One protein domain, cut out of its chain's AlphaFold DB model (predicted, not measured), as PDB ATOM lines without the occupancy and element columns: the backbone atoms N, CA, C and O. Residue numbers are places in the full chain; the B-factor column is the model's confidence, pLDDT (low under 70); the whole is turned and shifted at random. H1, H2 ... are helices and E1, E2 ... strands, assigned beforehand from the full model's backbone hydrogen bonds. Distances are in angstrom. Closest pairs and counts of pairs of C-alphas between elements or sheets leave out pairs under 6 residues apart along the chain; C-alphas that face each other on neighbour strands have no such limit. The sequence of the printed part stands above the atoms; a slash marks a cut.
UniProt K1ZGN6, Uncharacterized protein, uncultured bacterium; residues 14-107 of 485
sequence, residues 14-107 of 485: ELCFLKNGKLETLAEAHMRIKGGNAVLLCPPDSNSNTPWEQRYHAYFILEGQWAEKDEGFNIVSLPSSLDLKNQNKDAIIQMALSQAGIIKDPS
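AT A GLANCE: This is residues 14 to 107 of the 485 residues of an uncharacterized protein of uncultured bacterium (UniProt K1ZGN6). A strongly twisted sheet of four strands forms the core, with one helix on each of its faces: H2 packs on one face, within reach of all four strands, and H1 covers E2 on the opposite face, leaving E4 bare there. The links after E2 and E3 loop out before the chain returns to the sheet. The printed part has 94 residues, with four named strands and two named helices in the order E1, H1, E2, E3, E4, H2; the sheet runs E1, E2, E3, E4 and is mixed, as is the class, helices and strands. The whole is compact, with a radius of gyration of the C-alphas of 12.9 A, and rounded, spanning 34 by 30 by 28 A.

IN THESE COORDINATES: E1, residues 14 to 17, begins at C-alpha 14 at (-41.531, 27.475, 45.069) and is 10.3 A long. H1 is residues 23 to 32, 14.5 A. E2 is residues 37 to 42, 16.7 A. E3, residues 53 to 62, is the longest strand at 27.1 A, from C-alpha 53 at (-23.607, 37.603, 35.139). E4 is residues 74 to 79, 16.2 A. H2, residues 89 to 99, is 15.3 A long and ends at C-alpha 99 at (-24.977, 25.522, 42.990).

HOW THE PARTS SIT: E1 and E2 are parallel neighbours at 12 degrees, with N 16 and O 39 2.9 A apart, within hydrogen-bond range. E1, H1 and E2 form a strand-helix-strand unit, two parallel neighbour strands with a helix between, and its crossover is right-handed. E2, E3 and E4 form a meander, each strand the antiparallel neighbour of the one before, and both E2 with E3 and E3 with E4 are hairpins. N 40 and O 59 are 2.8 A apart, and N 56 and O 76 2.8 A, within hydrogen-bond range. H1 is on the sheet over E2 at a height of 9.8 A, only just slantwise to the strands at 31 degrees to E2 on the local plane; the closest C-alphas of H1 and E2, Ala 29 and Leu 40, are 7.8 A apart. H2 is on the opposite face, and its closest C-alphas to E4, Ala 96 and Val 76, are 5.8 A apart. H1 and H2 are apart. In both helices every O i to N i+4 pair is within hydrogen-bond range.

THE WHOLE: The two C-alphas farthest apart, of Gly 35 and Pro 51, are 36.2 A apart. The printed part has no cut. The link from E3 to E4, 11 residues, is long. Mean pLDDT of the printed part is 79.5; it is under 70 at residues 46 to 52, 68 to 73, 83, 85 to 87 and 106 to 107 of the model.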
ATOM      1  N   GLU A  14     -41.060  26.143  45.458       92.12
ATOM      2  CA  GLU A  14     -41.531  27.475  45.069       92.12
ATOM      3  C   GLU A  14     -40.341  28.439  44.887       92.12
ATOM      4  O   GLU A  14     -39.433  28.477  45.712       92.12
ATOM      5  N   LEU A  15     -40.328  29.237  43.814       91.88
ATOM      6  CA  LEU A  15     -39.291  30.248  43.565       91.88
ATOM      7  C   LEU A  15     -39.815  31.651  43.880       91.88
ATOM      8  O   LEU A  15     -40.787  32.098  43.263       91.88
ATOM      9  N   CYS A  16     -39.136  32.377  44.768       90.81
ATOM     10  CA  CYS A  16     -39.464  33.766  45.090       90.81
ATOM     11  C   CYS A  16     -38.267  34.695  44.864       90.81
ATOM     12  O   CYS A  16     -37.197  34.503  45.435       90.81
ATOM     13  N   PHE A  17     -38.474  35.759  44.088       90.75
ATOM     14  CA  PHE A  17     -37.492  36.831  43.926       90.75
ATOM     15  C   PHE A  17     -37.757  37.958  44.921       90.75
ATOM     16  O   PHE A  17     -38.863  38.502  44.983       90.75
ATOM     17  N   LEU A  18     -36.731  38.329  45.678       90.75
ATOM     18  CA  LEU A  18     -36.784  39.401  46.662       90.75
ATOM     19  C   LEU A  18     -36.225  40.695  46.083       90.75
ATOM     20  O   LEU A  18     -35.371  40.695  45.200       90.75
ATOM     21  N   LYS A  19     -36.718  41.827  46.592       87.94
ATOM     22  CA  LYS A  19     -36.274  43.153  46.140       87.94
ATOM     23  C   LYS A  19     -34.911  43.553  46.709       87.94
ATOM     24  O   LYS A  19     -34.251  44.397  46.116       87.94
ATOM     25  N   ASN A  20     -34.540  43.022  47.872       84.88
ATOM     26  CA  ASN A  20     -33.294  43.305  48.590       84.88
ATOM     27  C   ASN A  20     -33.043  42.229  49.662       84.88
ATOM     28  O   ASN A  20     -33.933  41.418  49.937       84.88
ATOM     29  N   GLY A  21     -31.848  42.255  50.264       82.12
ATOM     30  CA  GLY A  21     -31.389  41.271  51.254       82.12
ATOM     31  C   GLY A  21     -31.708  41.623  52.694       82.12
ATOM     32  O   GLY A  21     -31.168  41.004  53.607       82.12
ATOM     33  N   LYS A  22     -32.573  42.617  52.929       83.88
ATOM     34  CA  LYS A  22     -32.911  43.024  54.291       83.88
ATOM     35  C   LYS A  22     -33.645  41.896  55.005       83.88
ATOM     36  O   LYS A  22     -34.555  41.273  54.456       83.88
ATOM     37  N   LEU A  23     -33.304  41.721  56.278       76.56
ATOM     38  CA  LEU A  23     -33.853  40.678  57.144       76.56
ATOM     39  C   LEU A  23     -35.391  40.722  57.222       76.56
ATOM     40  O   LEU A  23     -36.045  39.686  57.245       76.56
ATOM     41  N   GLU A  24     -35.977  41.919  57.160       79.19
ATOM     42  CA  GLU A  24     -37.429  42.145  57.105       79.19
ATOM     43  C   GLU A  24     -38.073  41.561  55.836       79.19
ATOM     44  O   GLU A  24     -39.131  40.943  55.909       79.19
ATOM     45  N   THR A  25     -37.422  41.719  54.676       82.94
ATOM     46  CA  THR A  25     -37.926  41.217  53.383       82.94
ATOM     47  C   THR A  25     -37.820  39.693  53.312       82.94
ATOM     48  O   THR A  25     -38.719  39.033  52.791       82.94
ATOM     49  N   LEU A  26     -36.757  39.124  53.889       83.50
ATOM     50  CA  LEU A  26     -36.595  37.676  54.042       83.50
ATOM     51  C   LEU A  26     -37.648  37.083  54.983       83.50
ATOM     52  O   LEU A  26     -38.273  36.078  54.644       83.50
ATOM     53  N   ALA A  27     -37.889  37.726  56.129       78.81
ATOM     54  CA  ALA A  27     -38.922  37.309  57.068       78.81
ATOM     55  C   ALA A  27     -40.317  37.375  56.427       78.81
ATOM     56  O   ALA A  27     -41.079  36.419  56.524       78.81
ATOM     57  N   GLU A  28     -40.646  38.457  55.714       82.06
ATOM     58  CA  GLU A  28     -41.921  38.584  54.999       82.06
ATOM     59  C   GLU A  28     -42.112  37.479  53.949       82.06
ATOM     60  O   GLU A  28     -43.197  36.903  53.852       82.06
ATOM     61  N   ALA A  29     -41.066  37.154  53.185       84.44
ATOM     62  CA  ALA A  29     -41.112  36.087  52.192       84.44
ATOM     63  C   ALA A  29     -41.298  34.704  52.829       84.44
ATOM     64  O   ALA A  29     -42.160  33.945  52.389       84.44
ATOM     65  N   HIS A  30     -40.565  34.404  53.907       83.44
ATOM     66  CA  HIS A  30     -40.729  33.159  54.668       83.44
ATOM     67  C   HIS A  30     -42.149  33.018  55.223       83.44
ATOM     68  O   HIS A  30     -42.759  31.963  55.093       83.44
ATOM     69  N   MET A  31     -42.726  34.107  55.739       79.19
ATOM     70  CA  MET A  31     -44.102  34.130  56.250       79.19
ATOM     71  C   MET A  31     -45.173  33.854  55.177       79.19
ATOM     72  O   MET A  31     -46.290  33.464  55.522       79.19
ATOM     73  N   ARG A  32     -44.871  34.046  53.885       83.31
ATOM     74  CA  ARG A  32     -45.804  33.758  52.778       83.31
ATOM     75  C   ARG A  32     -45.811  32.291  52.351       83.31
ATOM     76  O   ARG A  32     -46.802  31.855  51.766       83.31
ATOM     77  N   ILE A  33     -44.764  31.537  52.672       84.94
ATOM     78  CA  ILE A  33     -44.616  30.133  52.284       84.94
ATOM     79  C   ILE A  33     -45.376  29.263  53.295       84.94
ATOM     80  O   ILE A  33     -44.983  29.121  54.451       84.94
ATOM     81  N   LYS A  34     -46.511  28.693  52.874       72.00
ATOM     82  CA  LYS A  34     -47.460  27.952  53.734       72.00
ATOM     83  C   LYS A  34     -47.077  26.472  53.937       72.00
ATOM     84  O   LYS A  34     -47.952  25.611  53.983       72.00
ATOM     85  N   GLY A  35     -45.781  26.191  54.074       75.69
ATOM     86  CA  GLY A  35     -45.208  24.839  54.086       75.69
ATOM     87  C   GLY A  35     -44.678  24.405  52.715       75.69
ATOM     88  O   GLY A  35     -44.956  25.044  51.705       75.69
ATOM     89  N   GLY A  36     -43.888  23.328  52.692       85.25
ATOM     90  CA  GLY A  36     -43.190  22.857  51.490       85.25
ATOM     91  C   GLY A  36     -41.799  23.469  51.317       85.25
ATOM     92  O   GLY A  36     -41.255  24.080  52.241       85.25
ATOM     93  N   ASN A  37     -41.211  23.261  50.140       91.19
ATOM     94  CA  ASN A  37     -39.849  23.682  49.847       91.19
ATOM     95  C   ASN A  37     -39.849  24.971  49.017       91.19
ATOM     96  O   ASN A  37     -40.683  25.136  48.128       91.19
ATOM     97  N   ALA A  38     -38.916  25.882  49.272       92.25
ATOM     98  CA  ALA A  38     -38.794  27.116  48.506       92.25
ATOM     99  C   ALA A  38     -37.344  27.579  48.349       92.25
ATOM    100  O   ALA A  38     -36.486  27.313  49.191       92.25
ATOM    101  N   VAL A  39     -37.101  28.312  47.264       93.38
ATOM    102  CA  VAL A  39     -35.850  29.006  46.960       93.38
ATOM    103  C   VAL A  39     -36.139  30.503  46.904       93.38
ATOM    104  O   VAL A  39     -36.914  30.972  46.067       93.38
ATOM    105  N   LEU A  40     -35.512  31.267  47.794       92.94
ATOM    106  CA  LEU A  40     -35.573  32.724  47.811       92.94
ATOM    107  C   LEU A  40     -34.306  33.278  47.163       92.94
ATOM    108  O   LEU A  40     -33.212  33.026  47.659       92.94
ATOM    109  N   LEU A  41     -34.442  34.049  46.086       92.81
ATOM    110  CA  LEU A  41     -33.320  34.698  45.408       92.81
ATOM    111  C   LEU A  41     -33.343  36.201  45.652       92.81
ATOM    112  O   LEU A  41     -34.328  36.882  45.368       92.81
ATOM    113  N   CYS A  42     -32.233  36.723  46.153       90.38
ATOM    114  CA  CYS A  42     -32.086  38.110  46.545       90.38
ATOM    115  C   CYS A  42     -30.914  38.775  45.809       90.38
ATOM    116  O   CYS A  42     -29.823  38.210  45.811       90.38
ATOM    117  N   PRO A  43     -31.075  39.969  45.218       87.75
ATOM    118  CA  PRO A  43     -29.944  40.697  44.651       87.75
ATOM    119  C   PRO A  43     -28.926  41.070  45.753       87.75
ATOM    120  O   PRO A  43     -29.343  41.376  46.872       87.75
ATOM    121  N   PRO A  44     -27.610  41.040  45.482       84.00
ATOM    122  CA  PRO A  44     -26.575  41.435  46.432       84.00
ATOM    123  C   PRO A  44     -26.625  42.936  46.734       84.00
ATOM    124  O   PRO A  44     -26.956  43.747  45.870       84.00
ATOM    125  N   ASP A  45     -26.228  43.317  47.950       74.50
ATOM    126  CA  ASP A  45     -26.315  44.697  48.458       74.50
ATOM    127  C   ASP A  45     -25.340  45.694  47.786       74.50
ATOM    128  O   ASP A  45     -25.298  46.869  48.146       74.50
ATOM    129  N   SER A  46     -24.543  45.266  46.799       62.50
ATOM    130  CA  SER A  46     -23.516  46.100  46.162       62.50
ATOM    131  C   SER A  46     -23.526  46.004  44.632       62.50
ATOM    132  O   SER A  46     -23.675  44.926  44.060       62.50
ATOM    133  N   ASN A  47     -23.314  47.161  43.982       56.50
ATOM    134  CA  ASN A  47     -23.245  47.417  42.530       56.50
ATOM    135  C   ASN A  47     -22.082  46.691  41.807       56.50
ATOM    136  O   ASN A  47     -21.400  47.276  40.964       56.50
ATOM    137  N   SER A  48     -21.820  45.421  42.109       51.53
ATOM    138  CA  SER A  48     -20.872  44.591  41.360       51.53
ATOM    139  C   SER A  48     -21.511  44.104  40.053       51.53
ATOM    140  O   SER A  48     -21.741  42.923  39.831       51.53
ATOM    141  N   ASN A  49     -21.834  45.049  39.167       50.38
ATOM    142  CA  ASN A  49     -22.329  44.745  37.832       50.38
ATOM    143  C   ASN A  49     -21.158  44.341  36.935       50.38
ATOM    144  O   ASN A  49     -20.608  45.156  36.195       50.38
ATOM    145  N   THR A  50     -20.796  43.061  36.956       60.31
ATOM    146  CA  THR A  50     -20.246  42.447  35.747       60.31
ATOM    147  C   THR A  50     -21.392  42.326  34.734       60.31
ATOM    148  O   THR A  50     -22.382  41.671  35.051       60.31
ATOM    149  N   PRO A  51     -21.314  42.932  33.531       61.88
ATOM    150  CA  PRO A  51     -22.461  43.054  32.615       61.88
ATOM    151  C   PRO A  51     -23.073  41.729  32.123       61.88
ATOM    152  O   PRO A  51     -24.140  41.729  31.515       61.88
ATOM    153  N   TRP A  52     -22.396  40.604  32.356       69.31
ATOM    154  CA  TRP A  52     -22.709  39.299  31.771       69.31
ATOM    155  C   TRP A  52     -23.280  38.282  32.778       69.31
ATOM    156  O   TRP A  52     -23.781  37.244  32.357       69.31
ATOM    157  N   GLU A  53     -23.234  38.560  34.085       76.50
ATOM    158  CA  GLU A  53     -23.607  37.603  35.139       76.50
ATOM    159  C   GLU A  53     -24.336  38.324  36.281       76.50
ATOM    160  O   GLU A  53     -23.789  39.249  36.883       76.50
ATOM    161  N   GLN A  54     -25.577  37.915  36.571       82.75
ATOM    162  CA  GLN A  54     -26.327  38.422  37.721       82.75
ATOM    163  C   GLN A  54     -26.152  37.463  38.894       82.75
ATOM    164  O   GLN A  54     -26.548  36.299  38.830       82.75
ATOM    165  N   ARG A  55     -25.560  37.959  39.977       88.25
ATOM    166  CA  ARG A  55     -25.393  37.198  41.218       88.25
ATOM    167  C   ARG A  55     -26.582  37.432  42.132       88.25
ATOM    168  O   ARG A  55     -27.083  38.548  42.205       88.25
ATOM    169  N   TYR A  56     -27.003  36.389  42.833       89.94
ATOM    170  CA  TYR A  56     -28.074  36.413  43.821       89.94
ATOM    171  C   TYR A  56     -27.621  35.694  45.088       89.94
ATOM    172  O   TYR A  56     -26.978  34.654  45.015       89.94
ATOM    173  N   HIS A  57     -27.998  36.204  46.254       89.62
ATOM    174  CA  HIS A  57     -27.998  35.421  47.482       89.62
ATOM    175  C   HIS A  57     -29.213  34.495  47.468       89.62
ATOM    176  O   HIS A  57     -30.348  34.965  47.347       89.62
ATOM    177  N   ALA A  58     -28.972  33.193  47.567       91.44
ATOM    178  CA  ALA A  58     -30.006  32.179  47.633       91.44
ATOM    179  C   ALA A  58     -30.222  31.715  49.072       91.44
ATOM    180  O   ALA A  58     -29.270  31.384  49.780       91.44
ATOM    181  N   TYR A  59     -31.486  31.649  49.472       90.56
ATOM    182  CA  TYR A  59     -31.901  31.072  50.741       90.56
ATOM    183  C   TYR A  59     -32.891  29.945  50.491       90.56
ATOM    184  O   TYR A  59     -33.759  30.048  49.621       90.56
ATOM    185  N   PHE A  60     -32.774  28.878  51.272       90.88
ATOM    186  CA  PHE A  60     -33.546  27.660  51.073       90.88
ATOM    187  C   PHE A  60     -34.451  27.413  52.271       90.88
ATOM    188  O   PHE A  60     -34.024  27.484  53.424       90.88
ATOM    189  N   ILE A  61     -35.712  27.119  51.977       88.44
ATOM    190  CA  ILE A  61     -36.705  26.684  52.949       88.44
ATOM    191  C   ILE A  61     -37.048  25.243  52.595       88.44
ATOM    192  O   ILE A  61     -37.390  24.959  51.449       88.44
ATOM    193  N   LEU A  62     -36.927  24.338  53.559       88.75
ATOM    194  CA  LEU A  62     -37.261  22.926  53.427       88.75
ATOM    195  C   LEU A  62     -38.355  22.602  54.437       88.75
ATOM    196  O   LEU A  62     -38.215  22.894  55.623       88.75
ATOM    197  N   GLU A  63     -39.470  22.061  53.953       88.94
ATOM    198  CA  GLU A  63     -40.644  21.729  54.770       88.94
ATOM    199  C   GLU A  63     -41.113  22.892  55.676       88.94
ATOM    200  O   GLU A  63     -41.566  22.709  56.805       88.94
ATOM    201  N   GLY A  64     -41.013  24.129  55.177       83.44
ATOM    202  CA  GLY A  64     -41.379  25.348  55.911       83.44
ATOM    203  C   GLY A  64     -40.352  25.842  56.942       83.44
ATOM    204  O   GLY A  64     -40.580  26.881  57.569       83.44
ATOM    205  N   GLN A  65     -39.219  25.162  57.108       85.94
ATOM    206  CA  GLN A  65     -38.113  25.585  57.972       85.94
ATOM    207  C   GLN A  65     -36.936  26.092  57.139       85.94
ATOM    208  O   GLN A  65     -36.737  25.662  56.007       85.94
ATOM    209  N   TRP A  66     -36.142  27.016  57.680       85.94
ATOM    210  CA  TRP A  66     -34.877  27.389  57.043       85.94
ATOM    211  C   TRP A  66     -33.964  26.166  56.987       85.94
ATOM    212  O   TRP A  66     -33.814  25.467  57.988       85.94
ATOM    213  N   ALA A  67     -33.354  25.906  55.830       85.69
ATOM    214  CA  ALA A  67     -32.330  24.880  55.729       85.69
ATOM    215  C   ALA A  67     -31.112  25.326  56.560       85.69
ATOM    216  O   ALA A  67     -30.344  26.190  56.138       85.69
ATOM    217  N   GLU A  68     -30.968  24.794  57.776       63.72
ATOM    218  CA  GLU A  68     -29.821  25.059  58.649       63.72
ATOM    219  C   GLU A  68     -28.556  24.428  58.057       63.72
ATOM    220  O   GLU A  68     -28.253  23.261  58.304       63.72
ATOM    221  N   LYS A  69     -27.834  25.210  57.251       51.59
ATOM    222  CA  LYS A  69     -26.372  25.206  57.102       51.59
ATOM    223  C   LYS A  69     -25.985  26.182  56.000       51.59
ATOM    224  O   LYS A  69     -26.153  25.903  54.821       51.59
ATOM    225  N   ASP A  70     -25.552  27.360  56.415       45.09
ATOM    226  CA  ASP A  70     -24.193  27.846  56.178       45.09
ATOM    227  C   ASP A  70     -24.168  29.318  56.585       45.09
ATOM    228  O   ASP A  70     -24.959  30.136  56.122       45.09
ATOM    229  N   GLU A  71     -23.245  29.677  57.474       49.91
ATOM    230  CA  GLU A  71     -22.982  31.074  57.852       49.91
ATOM    231  C   GLU A  71     -22.436  31.909  56.668       49.91
ATOM    232  O   GLU A  71     -22.154  33.097  56.812       49.91
ATOM    233  N   GLY A  72     -22.302  31.302  55.483       57.16
ATOM    234  CA  GLY A  72     -22.018  31.957  54.215       57.16
ATOM    235  C   GLY A  72     -23.245  31.950  53.306       57.16
ATOM    236  O   GLY A  72     -23.845  30.912  53.047       57.16
ATOM    237  N   PHE A  73     -23.609  33.118  52.780       66.56
ATOM    238  CA  PHE A  73     -24.654  33.221  51.766       66.56
ATOM    239  C   PHE A  73     -24.285  32.385  50.533       66.56
ATOM    240  O   PHE A  73     -23.242  32.623  49.922       66.56
ATOM    241  N   ASN A  74     -25.164  31.470  50.116       81.44
ATOM    242  CA  ASN A  74     -25.012  30.776  48.840       81.44
ATOM    243  C   ASN A  74     -25.189  31.789  47.707       81.44
ATOM    244  O   ASN A  74     -26.285  32.314  47.497       81.44
ATOM    245  N   ILE A  75     -24.104  32.111  47.004       84.75
ATOM    246  CA  ILE A  75     -24.153  33.005  45.847       84.75
ATOM    247  C   ILE A  75     -24.493  32.161  44.626       84.75
ATOM    248  O   ILE A  75     -23.679  31.366  44.166       84.75
ATOM    249  N   VAL A  76     -25.694  32.368  44.098       86.06
ATOM    250  CA  VAL A  76     -26.148  31.757  42.856       86.06
ATOM    251  C   VAL A  76     -25.910  32.729  41.712       86.06
ATOM    252  O   VAL A  76     -26.367  33.873  41.749       86.06
ATOM    253  N   SER A  77     -25.196  32.277  40.690       87.00
ATOM    254  CA  SER A  77     -24.949  33.058  39.479       87.00
ATOM    255  C   SER A  77     -25.927  32.635  38.391       87.00
ATOM    256  O   SER A  77     -25.960  31.467  37.996       87.00
ATOM    257  N   LEU A  78     -26.749  33.584  37.936       84.94
ATOM    258  CA  LEU A  78     -27.708  33.398  36.853       84.94
ATOM    259  C   LEU A  78     -27.180  34.061  35.564       84.94
ATOM    260  O   LEU A  78     -26.707  35.204  35.615       84.94
ATOM    261  N   PRO A  79     -27.281  33.394  34.397       81.12
ATOM    262  CA  PRO A  79     -26.948  34.003  33.111       81.12
ATOM    263  C   PRO A  79     -27.812  35.239  32.849       81.12
ATOM    264  O   PRO A  79     -29.027  35.192  33.034       81.12
ATOM    265  N   SER A  80     -27.228  36.325  32.340       74.81
ATOM    266  CA  SER A  80     -27.983  37.542  31.989       74.81
ATOM    267  C   SER A  80     -29.017  37.328  30.871       74.81
ATOM    268  O   SER A  80     -29.942  38.123  30.725       74.81
ATOM    269  N   SER A  81     -28.883  36.244  30.100       71.25
ATOM    270  CA  SER A  81     -29.828  35.829  29.061       71.25
ATOM    271  C   SER A  81     -31.097  35.161  29.601       71.25
ATOM    272  O   SER A  81     -32.005  34.883  28.820       71.25
ATOM    273  N   LEU A  82     -31.162  34.848  30.900       72.38
ATOM    274  CA  LEU A  82     -32.345  34.243  31.503       72.38
ATOM    275  C   LEU A  82     -33.402  35.331  31.754       72.38
ATOM    276  O   LEU A  82     -33.252  36.161  32.650       72.38
ATOM    277  N   ASP A  83     -34.490  35.329  30.977       69.12
ATOM    278  CA  ASP A  83     -35.634  36.203  31.252       69.12
ATOM    279  C   ASP A  83     -36.369  35.714  32.511       69.12
ATOM    280  O   ASP A  83     -37.258  34.858  32.458       69.12
ATOM    281  N   LEU A  84     -35.995  36.295  33.656       70.00
ATOM    282  CA  LEU A  84     -36.558  36.012  34.980       70.00
ATOM    283  C   LEU A  84     -38.082  36.201  35.046       70.00
ATOM    284  O   LEU A  84     -38.718  35.696  35.973       70.00
ATOM    285  N   LYS A  85     -38.679  36.944  34.102       61.22
ATOM    286  CA  LYS A  85     -40.119  37.210  34.086       61.22
ATOM    287  C   LYS A  85     -40.913  36.209  33.255       61.22
ATOM    288  O   LYS A  85     -42.072  35.990  33.597       61.22
ATOM    289  N   ASN A  86     -40.331  35.593  32.220       58.19
ATOM    290  CA  ASN A  86     -41.134  34.889  31.215       58.19
ATOM    291  C   ASN A  86     -40.808  33.420  30.942       58.19
ATOM    292  O   ASN A  86     -41.613  32.819  30.236       58.19
ATOM    293  N   GLN A  87     -39.751  32.787  31.480       61.75
ATOM    294  CA  GLN A  87     -39.643  31.320  31.343       61.75
ATOM    295  C   GLN A  87     -38.674  30.595  32.298       61.75
ATOM    296  O   GLN A  87     -37.589  31.064  32.615       61.75
ATOM    297  N   ASN A  88     -39.100  29.376  32.663       80.62
ATOM    298  CA  ASN A  88     -38.371  28.274  33.307       80.62
ATOM    299  C   ASN A  88     -37.943  28.450  34.781       80.62
ATOM    300  O   ASN A  88     -36.774  28.295  35.136       80.62
ATOM    301  N   LYS A  89     -38.929  28.697  35.660       86.00
ATOM    302  CA  LYS A  89     -38.753  28.665  37.128       86.00
ATOM    303  C   LYS A  89     -38.061  27.384  37.598       86.00
ATOM    304  O   LYS A  89     -37.188  27.460  38.455       86.00
ATOM    305  N   ASP A  90     -38.397  26.245  36.998       85.88
ATOM    306  CA  ASP A  90     -37.812  24.954  37.355       85.88
ATOM    307  C   ASP A  90     -36.311  24.919  37.067       85.88
ATOM    308  O   ASP A  90     -35.545  24.516  37.933       85.88
ATOM    309  N   ALA A  91     -35.847  25.418  35.918       85.50
ATOM    310  CA  ALA A  91     -34.411  25.506  35.644       85.50
ATOM    311  C   ALA A  91     -33.675  26.422  36.633       85.50
ATOM    312  O   ALA A  91     -32.566  26.097  37.051       85.50
ATOM    313  N   ILE A  92     -34.293  27.534  37.043       87.19
ATOM    314  CA  ILE A  92     -33.707  28.446  38.039       87.19
ATOM    315  C   ILE A  92     -33.604  27.757  39.400       87.19
ATOM    316  O   ILE A  92     -32.556  27.818  40.038       87.19
ATOM    317  N   ILE A  93     -34.666  27.068  39.821       89.00
ATOM    318  CA  ILE A  93     -34.698  26.273  41.051       89.00
ATOM    319  C   ILE A  93     -33.613  25.196  41.007       89.00
ATOM    320  O   ILE A  93     -32.797  25.120  41.918       89.00
ATOM    321  N   GLN A  94     -33.573  24.385  39.948       88.75
ATOM    322  CA  GLN A  94     -32.614  23.287  39.811       88.75
ATOM    323  C   GLN A  94     -31.173  23.806  39.806       88.75
ATOM    324  O   GLN A  94     -30.308  23.243  40.470       88.75
ATOM    325  N   MET A  95     -30.914  24.921  39.124       87.56
ATOM    326  CA  MET A  95     -29.591  25.534  39.104       87.56
ATOM    327  C   MET A  95     -29.202  26.104  40.474       87.56
ATOM    328  O   MET A  95     -28.081  25.881  40.919       87.56
ATOM    329  N   ALA A  96     -30.120  26.778  41.174       87.56
ATOM    330  CA  ALA A  96     -29.870  27.290  42.520       87.56
ATOM    331  C   ALA A  96     -29.607  26.156  43.525       87.56
ATOM    332  O   ALA A  96     -28.636  26.214  44.276       87.56
ATOM    333  N   LEU A  97     -30.426  25.098  43.499       87.12
ATOM    334  CA  LEU A  97     -30.248  23.909  44.338       87.12
ATOM    335  C   LEU A  97     -28.932  23.189  44.019       87.12
ATOM    336  O   LEU A  97     -28.258  22.712  44.930       87.12
ATOM    337  N   SER A  98     -28.547  23.121  42.743       88.00
ATOM    338  CA  SER A  98     -27.288  22.509  42.320       88.00
ATOM    339  C   SER A  98     -26.072  23.326  42.753       88.00
ATOM    340  O   SER A  98     -25.104  22.742  43.231       88.00
ATOM    341  N   GLN A  99     -26.092  24.653  42.590       89.06
ATOM    342  CA  GLN A  99     -24.977  25.522  42.990       89.06
ATOM    343  C   GLN A  99     -24.797  25.553  44.515       89.06
ATOM    344  O   GLN A  99     -23.673  25.678  44.989       89.06
ATOM    345  N   ALA A 100     -25.879  25.360  45.275       83.75
ATOM    346  CA  ALA A 100     -25.840  25.179  46.726       83.75
ATOM    347  C   ALA A 100     -25.496  23.740  47.168       83.75
ATOM    348  O   ALA A 100     -25.494  23.449  48.361       83.75
ATOM    349  N   GLY A 101     -25.254  22.811  46.233       85.81
ATOM    350  CA  GLY A 101     -24.925  21.415  46.540       85.81
ATOM    351  C   GLY A 101     -26.071  20.589  47.143       85.81
ATOM    352  O   GLY A 101     -25.829  19.489  47.636       85.81
ATOM    353  N   ILE A 102     -27.311  21.089  47.099       82.12
ATOM    354  CA  ILE A 102     -28.509  20.405  47.620       82.12
ATOM    355  C   ILE A 102     -28.919  19.257  46.688       82.12
ATOM    356  O   ILE A 102     -29.367  18.206  47.145       82.12
ATOM    357  N   ILE A 103     -28.724  19.432  45.379       84.81
ATOM    358  CA  ILE A 103     -28.913  18.386  44.367       84.81
ATOM    359  C   ILE A 103     -27.654  18.240  43.506       84.81
ATOM    360  O   ILE A 103     -26.823  19.142  43.434       84.81
ATOM    361  N   LYS A 104     -27.507  17.094  42.832       81.19
ATOM    362  CA  LYS A 104     -26.407  16.875  41.880       81.19
ATOM    363  C   LYS A 104     -26.610  17.708  40.615       81.19
ATOM    364  O   LYS A 104     -27.740  17.848  40.154       81.19
ATOM    365  N   ASP A 105     -25.505  18.185  40.044       71.19
ATOM    366  CA  ASP A 105     -25.503  19.007  38.835       71.19
ATOM    367  C   ASP A 105     -26.236  18.313  37.671       71.19
ATOM    368  O   ASP A 105     -25.792  17.248  37.217       71.19
ATOM    369  N   PRO A 106     -27.349  18.886  37.172       56.44
ATOM    370  CA  PRO A 106     -28.130  18.284  36.099       56.44
ATOM    371  C   PRO A 106     -27.345  18.151  34.784       56.44
ATOM    372  O   PRO A 106     -27.690  17.295  33.970       56.44
ATOM    373  N   SER A 107     -26.257  18.909  34.583       59.44
ATOM    374  CA  SER A 107     -25.371  18.770  33.415       59.44
ATOM    375  C   SER A 107     -24.583  17.452  33.388       59.44
ATOM    376  O   SER A 107     -24.074  17.054  32.340       59.44
TER     377      SER A 107